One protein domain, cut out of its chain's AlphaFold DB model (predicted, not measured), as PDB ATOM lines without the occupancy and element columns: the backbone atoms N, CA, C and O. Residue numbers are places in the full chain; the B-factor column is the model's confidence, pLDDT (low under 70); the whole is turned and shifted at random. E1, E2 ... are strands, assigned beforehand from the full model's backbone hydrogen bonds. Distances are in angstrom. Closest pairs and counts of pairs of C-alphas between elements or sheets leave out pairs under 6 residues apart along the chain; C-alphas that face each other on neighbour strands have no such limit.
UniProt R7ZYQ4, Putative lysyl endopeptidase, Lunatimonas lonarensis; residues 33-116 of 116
ATOM      1  N   PHE A  33      10.400  82.987 -15.926       97.31
ATOM      2  CA  PHE A  33      11.835  82.698 -15.971       97.31
ATOM      3  C   PHE A  33      12.605  83.907 -16.494       97.31
ATOM      4  O   PHE A  33      12.333  84.406 -17.584       97.31
ATOM      5  N   THR A  34      13.605  84.334 -15.729       97.25
ATOM      6  CA  THR A  34      14.542  85.401 -16.084       97.25
ATOM      7  C   THR A  34      15.982  84.931 -15.885       97.25
ATOM      8  O   THR A  34      16.234  83.895 -15.259       97.25
ATOM      9  N   LEU A  35      16.944  85.707 -16.391       96.38
ATOM     10  CA  LEU A  35      18.376  85.432 -16.221       96.38
ATOM     11  C   LEU A  35      18.832  85.530 -14.751       96.38
ATOM     12  O   LEU A  35      19.902  85.029 -14.403       96.38
ATOM     13  N   GLU A  36      18.042  86.188 -13.899       96.81
ATOM     14  CA  GLU A  36      18.326  86.436 -12.484       96.81
ATOM     15  C   GLU A  36      17.646  85.434 -11.547       96.81
ATOM     16  O   GLU A  36      18.208  85.099 -10.504       96.81
ATOM     17  N   ASN A  37      16.434  84.976 -11.880       97.31
ATOM     18  CA  ASN A  37      15.633  84.130 -10.988       97.31
ATOM     19  C   ASN A  37      15.700  82.632 -11.326       97.31
ATOM     20  O   ASN A  37      15.250  81.796 -10.540       97.31
ATOM     21  N   SER A  38      16.250  82.295 -12.491       97.25
ATOM     22  CA  SER A  38      16.270  80.940 -13.019       97.25
ATOM     23  C   SER A  38      17.598  80.636 -13.700       97.25
ATOM     24  O   SER A  38      18.383  81.526 -14.028       97.25
ATOM     25  N   GLY A  39      17.864  79.345 -13.883       97.19
ATOM     26  CA  GLY A  39      19.098  78.871 -14.488       97.19
ATOM     27  C   GLY A  39      20.327  79.102 -13.611       97.19
ATOM     28  O   GLY A  39      20.235  79.326 -12.400       97.19
ATOM     29  N   ARG A  40      21.506  78.956 -14.215       97.75
ATOM     30  CA  ARG A  40      22.801  79.119 -13.549       97.75
ATOM     31  C   ARG A  40      23.790  79.778 -14.487       97.75
ATOM     32  O   ARG A  40      23.976  79.308 -15.603       97.75
ATOM     33  N   TRP A  41      24.452  80.813 -13.986       97.50
ATOM     34  CA  TRP A  41      25.606  81.421 -14.633       97.50
ATOM     35  C   TRP A  41      26.887  80.674 -14.266       97.50
ATOM     36  O   TRP A  41      27.172  80.444 -13.090       97.50
ATOM     37  N   GLU A  42      27.690  80.357 -15.271       97.00
ATOM     38  CA  GLU A  42      29.011  79.762 -15.151       97.00
ATOM     39  C   GLU A  42      30.043  80.654 -15.846       97.00
ATOM     40  O   GLU A  42      29.828  81.142 -16.956       97.00
ATOM     41  N   LYS A  43      31.186  80.881 -15.192       95.94
ATOM     42  CA  LYS A  43      32.309  81.603 -15.801       95.94
ATOM     43  C   LYS A  43      33.121  80.637 -16.650       95.94
ATOM     44  O   LYS A  43      33.666  79.672 -16.119       95.94
ATOM     45  N   VAL A  44      33.281  80.949 -17.930       93.88
ATOM     46  CA  VAL A  44      34.084  80.157 -18.866       93.88
ATOM     47  C   VAL A  44      35.224  80.994 -19.437       93.88
ATOM     48  O   VAL A  44      35.262  82.223 -19.329       93.88
ATOM     49  N   LYS A  45      36.199  80.336 -20.067       92.19
ATOM     50  CA  LYS A  45      37.266  81.047 -20.775       92.19
ATOM     51  C   LYS A  45      36.665  81.763 -21.989       92.19
ATOM     52  O   LYS A  45      36.405  81.126 -22.999       92.19
ATOM     53  N   GLY A  46      36.476  83.077 -21.880       86.25
ATOM     54  CA  GLY A  46      35.927  83.913 -22.954       86.25
ATOM     55  C   GLY A  46      34.597  84.594 -22.630       86.25
ATOM     56  O   GLY A  46      34.142  85.388 -23.442       86.25
ATOM     57  N   GLY A  47      34.003  84.354 -21.455       90.12
ATOM     58  CA  GLY A  47      32.756  85.010 -21.067       90.12
ATOM     59  C   GLY A  47      32.038  84.317 -19.913       90.12
ATOM     60  O   GLY A  47      32.647  83.600 -19.117       90.12
ATOM     61  N   ASN A  48      30.730  84.533 -19.840       94.56
ATOM     62  CA  ASN A  48      29.838  83.807 -18.946       94.56
ATOM     63  C   ASN A  48      28.832  83.044 -19.798       94.56
ATOM     64  O   ASN A  48      28.431  83.553 -20.837       94.56
ATOM     65  N   VAL A  49      28.432  81.869 -19.329       96.81
ATOM     66  CA  VAL A  49      27.369  81.071 -19.937       96.81
ATOM     67  C   VAL A  49      26.259  80.904 -18.915       96.81
ATOM     68  O   VAL A  49      26.523  80.534 -17.771       96.81
ATOM     69  N   TRP A  50      25.026  81.172 -19.304       97.75
ATOM     70  CA  TRP A  50      23.831  80.899 -18.528       97.75
ATOM     71  C   TRP A  50      23.139  79.653 -19.060       97.75
ATOM     72  O   TRP A  50      22.937  79.526 -20.263       97.75
ATOM     73  N   LYS A  51      22.750  78.736 -18.171       97.88
ATOM     74  CA  LYS A  51      22.009  77.523 -18.543       97.88
ATOM     75  C   LYS A  51      20.740  77.355 -17.728       97.88
ATOM     76  O   LYS A  51      20.785  77.437 -16.500       97.88
ATOM     77  N   LEU A  52      19.639  77.019 -18.393       98.19
ATOM     78  CA  LEU A  52      18.373  76.629 -17.771       98.19
ATOM     79  C   LEU A  52      17.842  75.347 -18.413       98.19
ATOM     80  O   LEU A  52      17.642  75.307 -19.620       98.19
ATOM     81  N   GLU A  53      17.563  74.323 -17.602       97.81
ATOM     82  CA  GLU A  53      16.833  73.122 -18.029       97.81
ATOM     83  C   GLU A  53      15.344  73.281 -17.691       97.81
ATOM     84  O   GLU A  53      14.966  73.447 -16.527       97.81
ATOM     85  N   VAL A  54      14.489  73.201 -18.709       97.62
ATOM     86  CA  VAL A  54      13.033  73.141 -18.577       97.62
ATOM     87  C   VAL A  54      12.591  71.701 -18.805       97.62
ATOM     88  O   VAL A  54      12.648  71.190 -19.921       97.62
ATOM     89  N   TYR A  55      12.124  71.058 -17.735       96.88
ATOM     90  CA  TYR A  55      11.607  69.691 -17.769       96.88
ATOM     91  C   TYR A  55      10.086  69.655 -17.589       96.88
ATOM     92  O   TYR A  55       9.549  70.177 -16.597       96.88
ATOM     93  N   SER A  56       9.405  68.987 -18.521       95.25
ATOM     94  CA  SER A  56       7.979  68.685 -18.464       95.25
ATOM     95  C   SER A  56       7.752  67.184 -18.597       95.25
ATOM     96  O   SER A  56       8.007  66.573 -19.632       95.25
ATOM     97  N   GLU A  57       7.237  66.577 -17.532       93.25
ATOM     98  CA  GLU A  57       6.945  65.148 -17.506       93.25
ATOM     99  C   GLU A  57       5.921  64.788 -18.597       93.25
ATOM    100  O   GLU A  57       4.904  65.465 -18.754       93.25
ATOM    101  N   ASN A  58       6.178  63.705 -19.334       89.88
ATOM    102  CA  ASN A  58       5.312  63.188 -20.400       89.88
ATOM    103  C   ASN A  58       5.096  64.123 -21.609       89.88
ATOM    104  O   ASN A  58       4.236  63.822 -22.435       89.88
ATOM    105  N   SER A  59       5.859  65.214 -21.771       93.12
ATOM    106  CA  SER A  59       5.791  66.007 -23.007       93.12
ATOM    107  C   SER A  59       6.488  65.300 -24.175       93.12
ATOM    108  O   SER A  59       7.512  64.638 -24.010       93.12
ATOM    109  N   HIS A  60       5.933  65.445 -25.379       93.62
ATOM    110  CA  HIS A  60       6.554  64.947 -26.612       93.62
ATOM    111  C   HIS A  60       7.551  65.945 -27.202       93.62
ATOM    112  O   HIS A  60       8.584  65.559 -27.749       93.62
ATOM    113  N   SER A  61       7.240  67.227 -27.075       95.38
ATOM    114  CA  SER A  61       8.093  68.339 -27.455       95.38
ATOM    115  C   SER A  61       7.824  69.524 -26.539       95.38
ATOM    116  O   SER A  61       6.800  69.578 -25.851       95.38
ATOM    117  N   ILE A  62       8.761  70.463 -26.527       96.62
ATOM    118  CA  ILE A  62       8.651  71.738 -25.829       96.62
ATOM    119  C   ILE A  62       9.127  72.822 -26.798       96.62
ATOM    120  O   ILE A  62      10.158  72.670 -27.454       96.62
ATOM    121  N   ASN A  63       8.381  73.916 -26.895       95.38
ATOM    122  CA  ASN A  63       8.816  75.161 -27.519       95.38
ATOM    123  C   ASN A  63       8.748  76.286 -26.484       95.38
ATOM    124  O   ASN A  63       8.018  76.197 -25.498       95.38
ATOM    125  N   MET A  64       9.505  77.352 -26.718       95.38
ATOM    126  CA  MET A  64       9.568  78.493 -25.812       95.38
ATOM    127  C   MET A  64       8.932  79.714 -26.464       95.38
ATOM    128  O   MET A  64       9.187  80.009 -27.634       95.38
ATOM    129  N   ILE A  65       8.137  80.445 -25.684       96.19
ATOM    130  CA  ILE A  65       7.578  81.744 -26.059       96.19
ATOM    131  C   ILE A  65       8.135  82.775 -25.079       96.19
ATOM    132  O   ILE A  65       7.816  82.772 -23.893       96.19
ATOM    133  N   PHE A  66       8.992  83.652 -25.584       97.12
ATOM    134  CA  PHE A  66       9.608  84.734 -24.835       97.12
ATOM    135  C   PHE A  66       8.735  85.981 -24.933       97.12
ATOM    136  O   PHE A  66       8.491  86.507 -26.024       97.12
ATOM    137  N   ASN A  67       8.289  86.465 -23.775       96.69
ATOM    138  CA  ASN A  67       7.513  87.700 -23.664       96.69
ATOM    139  C   ASN A  67       8.394  88.956 -23.647       96.69
ATOM    140  O   ASN A  67       7.916  90.026 -24.017       96.69
ATOM    141  N   ASP A  68       9.657  88.804 -23.240       96.81
ATOM    142  CA  ASP A  68      10.686  89.834 -23.295       96.81
ATOM    143  C   ASP A  68      12.013  89.220 -23.779       96.81
ATOM    144  O   ASP A  68      12.715  88.535 -23.038       96.81
ATOM    145  N   PHE A  69      12.322  89.418 -25.059       97.56
ATOM    146  CA  PHE A  69      13.477  88.861 -25.748       97.56
ATOM    147  C   PHE A  69      14.372  89.968 -26.294       97.56
ATOM    148  O   PHE A  69      13.942  90.806 -27.098       97.56
ATOM    149  N   PHE A  70      15.638  89.932 -25.888       97.44
ATOM    150  CA  PHE A  70      16.678  90.790 -26.427       97.44
ATOM    151  C   PHE A  70      18.053  90.145 -26.247       97.44
ATOM    152  O   PHE A  70      18.440  89.824 -25.126       97.44
ATOM    153  N   LEU A  71      18.811  90.020 -27.336       97.00
ATOM    154  CA  LEU A  71      20.217  89.614 -27.314       97.00
ATOM    155  C   LEU A  71      21.107  90.797 -27.705       97.00
ATOM    156  O   LEU A  71      20.863  91.449 -28.723       97.00
ATOM    157  N   ALA A  72      22.141  91.081 -26.915       95.56
ATOM    158  CA  ALA A  72      23.148  92.070 -27.292       95.56
ATOM    159  C   ALA A  72      23.985  91.566 -28.484       95.56
ATOM    160  O   ALA A  72      24.047  90.366 -28.756       95.56
ATOM    161  N   GLU A  73      24.629  92.479 -29.216       96.62
ATOM    162  CA  GLU A  73      25.562  92.075 -30.273       96.62
ATOM    163  C   GLU A  73      26.692  91.210 -29.701       96.62
ATOM    164  O   GLU A  73      27.279  91.534 -28.668       96.62
ATOM    165  N   GLY A  74      26.982  90.098 -30.381       93.88
ATOM    166  CA  GLY A  74      27.976  89.116 -29.943       93.88
ATOM    167  C   GLY A  74      27.477  88.108 -28.905       93.88
ATOM    168  O   GLY A  74      28.240  87.217 -28.546       93.88
ATOM    169  N   SER A  75      26.229  88.214 -28.434       94.81
ATOM    170  CA  SER A  75      25.595  87.176 -27.618       94.81
ATOM    171  C   SER A  75      24.835  86.171 -28.485       94.81
ATOM    172  O   SER A  75      24.258  86.534 -29.516       94.81
ATOM    173  N   GLU A  76      24.797  84.917 -28.043       96.25
ATOM    174  CA  GLU A  76      24.152  83.814 -28.752       96.25
ATOM    175  C   GLU A  76      23.272  83.026 -27.783       96.25
ATOM    176  O   GLU A  76      23.651  82.815 -26.642       96.25
ATOM    177  N   LEU A  77      22.100  82.586 -28.234       97.25
ATOM    178  CA  LEU A  77      21.245  81.655 -27.503       97.25
ATOM    179  C   LEU A  77      21.127  80.360 -28.305       97.25
ATOM    180  O   LEU A  77      20.723  80.371 -29.470       97.25
ATOM    181  N   ILE A  78      21.434  79.240 -27.668       97.12
ATOM    182  CA  ILE A  78      21.268  77.899 -28.221       97.12
ATOM    183  C   ILE A  78      20.246  77.159 -27.368       97.12
ATOM    184  O   ILE A  78      20.279  77.212 -26.140       97.12
ATOM    185  N   ILE A  79      19.326  76.460 -28.024       97.56
ATOM    186  CA  ILE A  79      18.268  75.705 -27.358       97.56
ATOM    187  C   ILE A  79      18.326  74.272 -27.857       97.56
ATOM    188  O   ILE A  79      18.292  74.053 -29.064       97.56
ATOM    189  N   TYR A  80      18.436  73.292 -26.968       97.50
ATOM    190  CA  TYR A  80      18.651  71.896 -27.355       97.50
ATOM    191  C   TYR A  80      17.949  70.918 -26.421       97.50
ATOM    192  O   TYR A  80      17.643  71.245 -25.275       97.50
ATOM    193  N   ASN A  81      17.673  69.707 -26.904       97.00
ATOM    194  CA  ASN A  81      17.186  68.640 -26.034       97.00
ATOM    195  C   ASN A  81      18.319  68.022 -25.217       97.00
ATOM    196  O   ASN A  81      19.493  68.132 -25.554       97.00
ATOM    197  N   LYS A  82      17.967  67.319 -24.143       94.94
ATOM    198  CA  LYS A  82      18.937  66.693 -23.236       94.94
ATOM    199  C   LYS A  82      19.904  65.723 -23.919       94.94
ATOM    200  O   LYS A  82      21.050  65.605 -23.498       94.94
ATOM    201  N   GLU A  83      19.454  65.052 -24.973       94.00
ATOM    202  CA  GLU A  83      20.251  64.124 -25.777       94.00
ATOM    203  C   GLU A  83      21.197  64.836 -26.761       94.00
ATOM    204  O   GLU A  83      22.023  64.174 -27.389       94.00
ATOM    205  N   MET A  84      21.083  66.162 -26.906       93.69
ATOM    206  CA  MET A  84      21.855  67.009 -27.823       93.69
ATOM    207  C   MET A  84      21.784  66.571 -29.296       93.69
ATOM    208  O   MET A  84      22.692  66.846 -30.078       93.69
ATOM    209  N   ASN A  85      20.713  65.882 -29.692       94.44
ATOM    210  CA  ASN A  85      20.507  65.435 -31.075       94.44
ATOM    211  C   ASN A  85      19.562  66.353 -31.866       94.44
ATOM    212  O   ASN A  85      19.437  66.204 -33.081       94.44
ATOM    213  N   MET A  86      18.926  67.311 -31.187       96.50
ATOM    214  CA  MET A  86      18.086  68.338 -31.785       96.50
ATOM    215  C   MET A  86      18.377  69.682 -31.126       96.50
ATOM    216  O   MET A  86      18.389  69.789 -29.898       96.50
ATOM    217  N   MET A  87      18.598  70.707 -31.948       94.88
ATOM    218  CA  MET A  87      18.923  72.053 -31.489       94.88
ATOM    219  C   MET A  87      18.317  73.131 -32.391       94.88
ATOM    220  O   MET A  87      18.151  72.927 -33.593       94.88
ATOM    221  N   ALA A  88      18.047  74.289 -31.801       93.25
ATOM    222  CA  ALA A  88      17.701  75.533 -32.464       93.25
ATOM    223  C   ALA A  88      18.739  76.602 -32.097       93.25
ATOM    224  O   ALA A  88      19.026  76.827 -30.918       93.25
ATOM    225  N   GLY A  89      19.292  77.261 -33.115       90.88
ATOM    226  CA  GLY A  89      20.279  78.329 -32.969       90.88
ATOM    227  C   GLY A  89      21.586  78.090 -33.744       90.88
ATOM    228  O   GLY A  89      21.655  77.154 -34.543       90.88
ATOM    229  N   PRO A  90      22.610  78.940 -33.534       94.31
ATOM    230  CA  PRO A  90      22.615  80.049 -32.579       94.31
ATOM    231  C   PRO A  90      21.618  81.141 -32.980       94.31
ATOM    232  O   PRO A  90      21.610  81.642 -34.105       94.31
ATOM    233  N   ILE A  91      20.737  81.484 -32.048       96.88
ATOM    234  CA  ILE A  91      19.868  82.652 -32.143       96.88
ATOM    235  C   ILE A  91      20.723  83.843 -31.723       96.88
ATOM    236  O   ILE A  91      21.409  83.790 -30.708       96.88
ATOM    237  N   THR A  92      20.705  84.910 -32.509       97.38
ATOM    238  CA  THR A  92      21.596  86.063 -32.327       97.38
ATOM    239  C   THR A  92      20.789  87.355 -32.259       97.38
ATOM    240  O   THR A  92      19.565  87.353 -32.425       97.38
ATOM    241  N   SER A  93      21.464  88.490 -32.062       97.44
ATOM    242  CA  SER A  93      20.833  89.817 -32.063       97.44
ATOM    243  C   SER A  93      20.035  90.130 -33.342       97.44
ATOM    244  O   SER A  93      19.121  90.954 -33.292       97.44
ATOM    245  N   PHE A  94      20.290  89.439 -34.463       96.81
ATOM    246  CA  PHE A  94      19.491  89.546 -35.693       96.81
ATOM    247  C   PHE A  94      18.031  89.099 -35.524       96.81
ATOM    248  O   PHE A  94      17.173  89.504 -36.306       96.81
ATOM    249  N   SER A  95      17.735  88.283 -34.510       96.25
ATOM    250  CA  SER A  95      16.375  87.848 -34.179       96.25
ATOM    251  C   SER A  95      15.616  88.848 -33.299       96.25
ATOM    252  O   SER A  95      14.411  88.685 -33.090       96.25
ATOM    253  N   ASN A  96      16.282  89.899 -32.804       97.31
ATOM    254  CA  ASN A  96      15.620  90.963 -32.059       97.31
ATOM    255  C   ASN A  96      14.600  91.682 -32.944       97.31
ATOM    256  O   ASN A  96      14.847  91.990 -34.109       97.31
ATOM    257  N   ASN A  97      13.457  92.031 -32.364       96.06
ATOM    258  CA  ASN A  97      12.433  92.812 -33.047       96.06
ATOM    259  C   ASN A  97      11.848  93.881 -32.118       96.06
ATOM    260  O   ASN A  97      12.059  93.878 -30.906       96.06
ATOM    261  N   LYS A  98      11.085  94.809 -32.704       96.44
ATOM    262  CA  LYS A  98      10.507  95.946 -31.974       96.44
ATOM    263  C   LYS A  98       9.515  95.535 -30.882       96.44
ATOM    264  O   LYS A  98       9.341  96.301 -29.942       96.44
ATOM    265  N   SER A  99       8.851  94.382 -31.006       96.81
ATOM    266  CA  SER A  99       7.882  93.926 -30.004       96.81
ATOM    267  C   SER A  99       8.528  93.192 -28.833       96.81
ATOM    268  O   SER A  99       7.820  92.907 -27.872       96.81
ATOM    269  N   ARG A 100       9.841  92.904 -28.893       96.88
ATOM    270  CA  ARG A 100      10.589  92.127 -27.888       96.88
ATOM    271  C   ARG A 100       9.962  90.760 -27.602       96.88
ATOM    272  O   ARG A 100      10.144  90.207 -26.529       96.88
ATOM    273  N   LYS A 101       9.231  90.192 -28.563       97.00
ATOM    274  CA  LYS A 101       8.670  88.841 -28.454       97.00
ATOM    275  C   LYS A 101       9.422  87.898 -29.367       97.00
ATOM    276  O   LYS A 101       9.734  88.265 -30.496       97.00
ATOM    277  N   PHE A 102       9.668  86.682 -28.916       96.56
ATOM    278  CA  PHE A 102      10.311  85.660 -29.733       96.56
ATOM    279  C   PHE A 102       9.707  84.298 -29.418       96.56
ATOM    280  O   PHE A 102       9.321  84.038 -28.284       96.56
ATOM    281  N   SER A 103       9.616  83.425 -30.410       95.00
ATOM    282  CA  SER A 103       9.164  82.050 -30.218       95.00
ATOM    283  C   SER A 103      10.101  81.110 -30.946       95.00
ATOM    284  O   SER A 103      10.516  81.394 -32.070       95.00
ATOM    285  N   THR A 104      10.414  79.991 -30.313       93.75
ATOM    286  CA  THR A 104      11.259  78.959 -30.908       93.75
ATOM    287  C   THR A 104      10.416  78.000 -31.729       93.75
ATOM    288  O   THR A 104       9.203  77.890 -31.531       93.75
ATOM    289  N   ASP A 105      11.082  77.243 -32.596       91.50
ATOM    290  CA  ASP A 105      10.509  75.995 -33.089       91.50
ATOM    291  C   ASP A 105      10.416  74.963 -31.945       91.50
ATOM    292  O   ASP A 105      10.918  75.181 -30.832       91.50
ATOM    293  N   ILE A 106       9.754  73.844 -32.208       94.44
ATOM    294  CA  ILE A 106       9.664  72.728 -31.274       94.44
ATOM    295  C   ILE A 106      11.022  72.053 -31.097       94.44
ATOM    296  O   ILE A 106      11.773  71.863 -32.049       94.44
ATOM    297  N   ILE A 107      11.303  71.614 -29.877       96.94
ATOM    298  CA  ILE A 107      12.401  70.704 -29.568       96.94
ATOM    299  C   ILE A 107      11.787  69.411 -29.037       96.94
ATOM    300  O   ILE A 107      10.999  69.428 -28.089       96.94
ATOM    301  N   ILE A 108      12.102  68.287 -29.681       96.50
ATOM    302  CA  ILE A 108      11.581  66.968 -29.308       96.50
ATOM    303  C   ILE A 108      12.210  66.532 -27.984       96.50
ATOM    304  O   ILE A 108      13.433  66.545 -27.833       96.50
ATOM    305  N   GLY A 109      11.365  66.079 -27.060       95.44
ATOM    306  CA  GLY A 109      11.774  65.552 -25.767       95.44
ATOM    307  C   GLY A 109      10.995  66.136 -24.592       95.44
ATOM    308  O   GLY A 109      10.169  67.041 -24.720       95.44
ATOM    309  N   GLN A 110      11.287  65.582 -23.417       96.06
ATOM    310  CA  GLN A 110      10.720  66.020 -22.137       96.06
ATOM    311  C   GLN A 110      11.545  67.107 -21.449       96.06
ATOM    312  O   GLN A 110      11.101  67.696 -20.465       96.06
ATOM    313  N   SER A 111      12.763  67.341 -21.935       97.12
ATOM    314  CA  SER A 111      13.700  68.307 -21.381       97.12
ATOM    315  C   SER A 111      14.311  69.140 -22.495       97.12
ATOM    316  O   SER A 111      14.790  68.593 -23.492       97.12
ATOM    317  N   VAL A 112      14.300  70.455 -22.299       97.50
ATOM    318  CA  VAL A 112      14.941  71.435 -23.174       97.50
ATOM    319  C   VAL A 112      15.873  72.297 -22.344       97.50
ATOM    320  O   VAL A 112      15.504  72.775 -21.274       97.50
ATOM    321  N   ILE A 113      17.082  72.495 -22.848       98.12
ATOM    322  CA  ILE A 113      18.106  73.328 -22.243       98.12
ATOM    323  C   ILE A 113      18.227  74.598 -23.073       98.12
ATOM    324  O   ILE A 113      18.367  74.533 -24.292       98.12
ATOM    325  N   LEU A 114      18.167  75.743 -22.401       97.88
ATOM    326  CA  LEU A 114      18.507  77.049 -22.950       97.88
ATOM    327  C   LEU A 114      19.917  77.398 -22.480       97.88
ATOM    328  O   LEU A 114      20.195  77.309 -21.284       97.88
ATOM    329  N   GLU A 115      20.777  77.799 -23.408       97.12
ATOM    330  CA  GLU A 115      22.167  78.177 -23.159       97.12
ATOM    331  C   GLU A 115      22.472  79.528 -23.814       97.12
ATOM    332  O   GLU A 115      22.360  79.643 -25.033       97.12
ATOM    333  N   PHE A 116      22.810  80.533 -23.001       94.94
ATOM    334  CA  PHE A 116      23.050  81.929 -23.390       94.94
ATOM    335  C   PHE A 116      24.449  82.402 -22.984       94.94
ATOM    336  O   PHE A 116      24.891  81.991 -21.888       94.94
TER     337      PHE A 116
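This is residues 33 to 116 of the 116 residues of the protein "Putative lysyl endopeptidase" of Lunatimonas lonarensis (UniProt R7ZYQ4). With little regular structure, this is one twisted sheet of five strands, with the two long links, residues 56 to 75 and 93 to 110, side by side over one face. The 84 printed residues hold 31 in named strands, E1 to E5, and no named helix: all strand, antiparallel, in the order E1 E2 E5 E3 E4. It is compact, radius of gyration of the C-alphas 12.8 A, spanning 36 by 32 by 25 A.

Inner strand E5, residues 111 to 115, has neighbours E2, 47 to 55 (N 54 and O 112, 2.8 A), and E3, 76 to 81 (N 113 and O 80, 2.8 A). Edge strands are E1, 40 to 44, in a hairpin with E2 (N 42 and O 49, 2.8 A), and E4, 87 to 92, in a hairpin with E3 (N 77 and O 91, 2.8 A). E1 and E5 are apart.

E2 is 26.3 A long. E1 begins at C-alpha 40 (22.801, 79.119, -13.549); E5 ends at C-alpha 115 (22.167, 78.177, -23.159).

The farthest C-alphas, of Gly 46 and Asn 58, are 37.1 A apart. The printed part has no cut; no printed residue is under 70 in pLDDT.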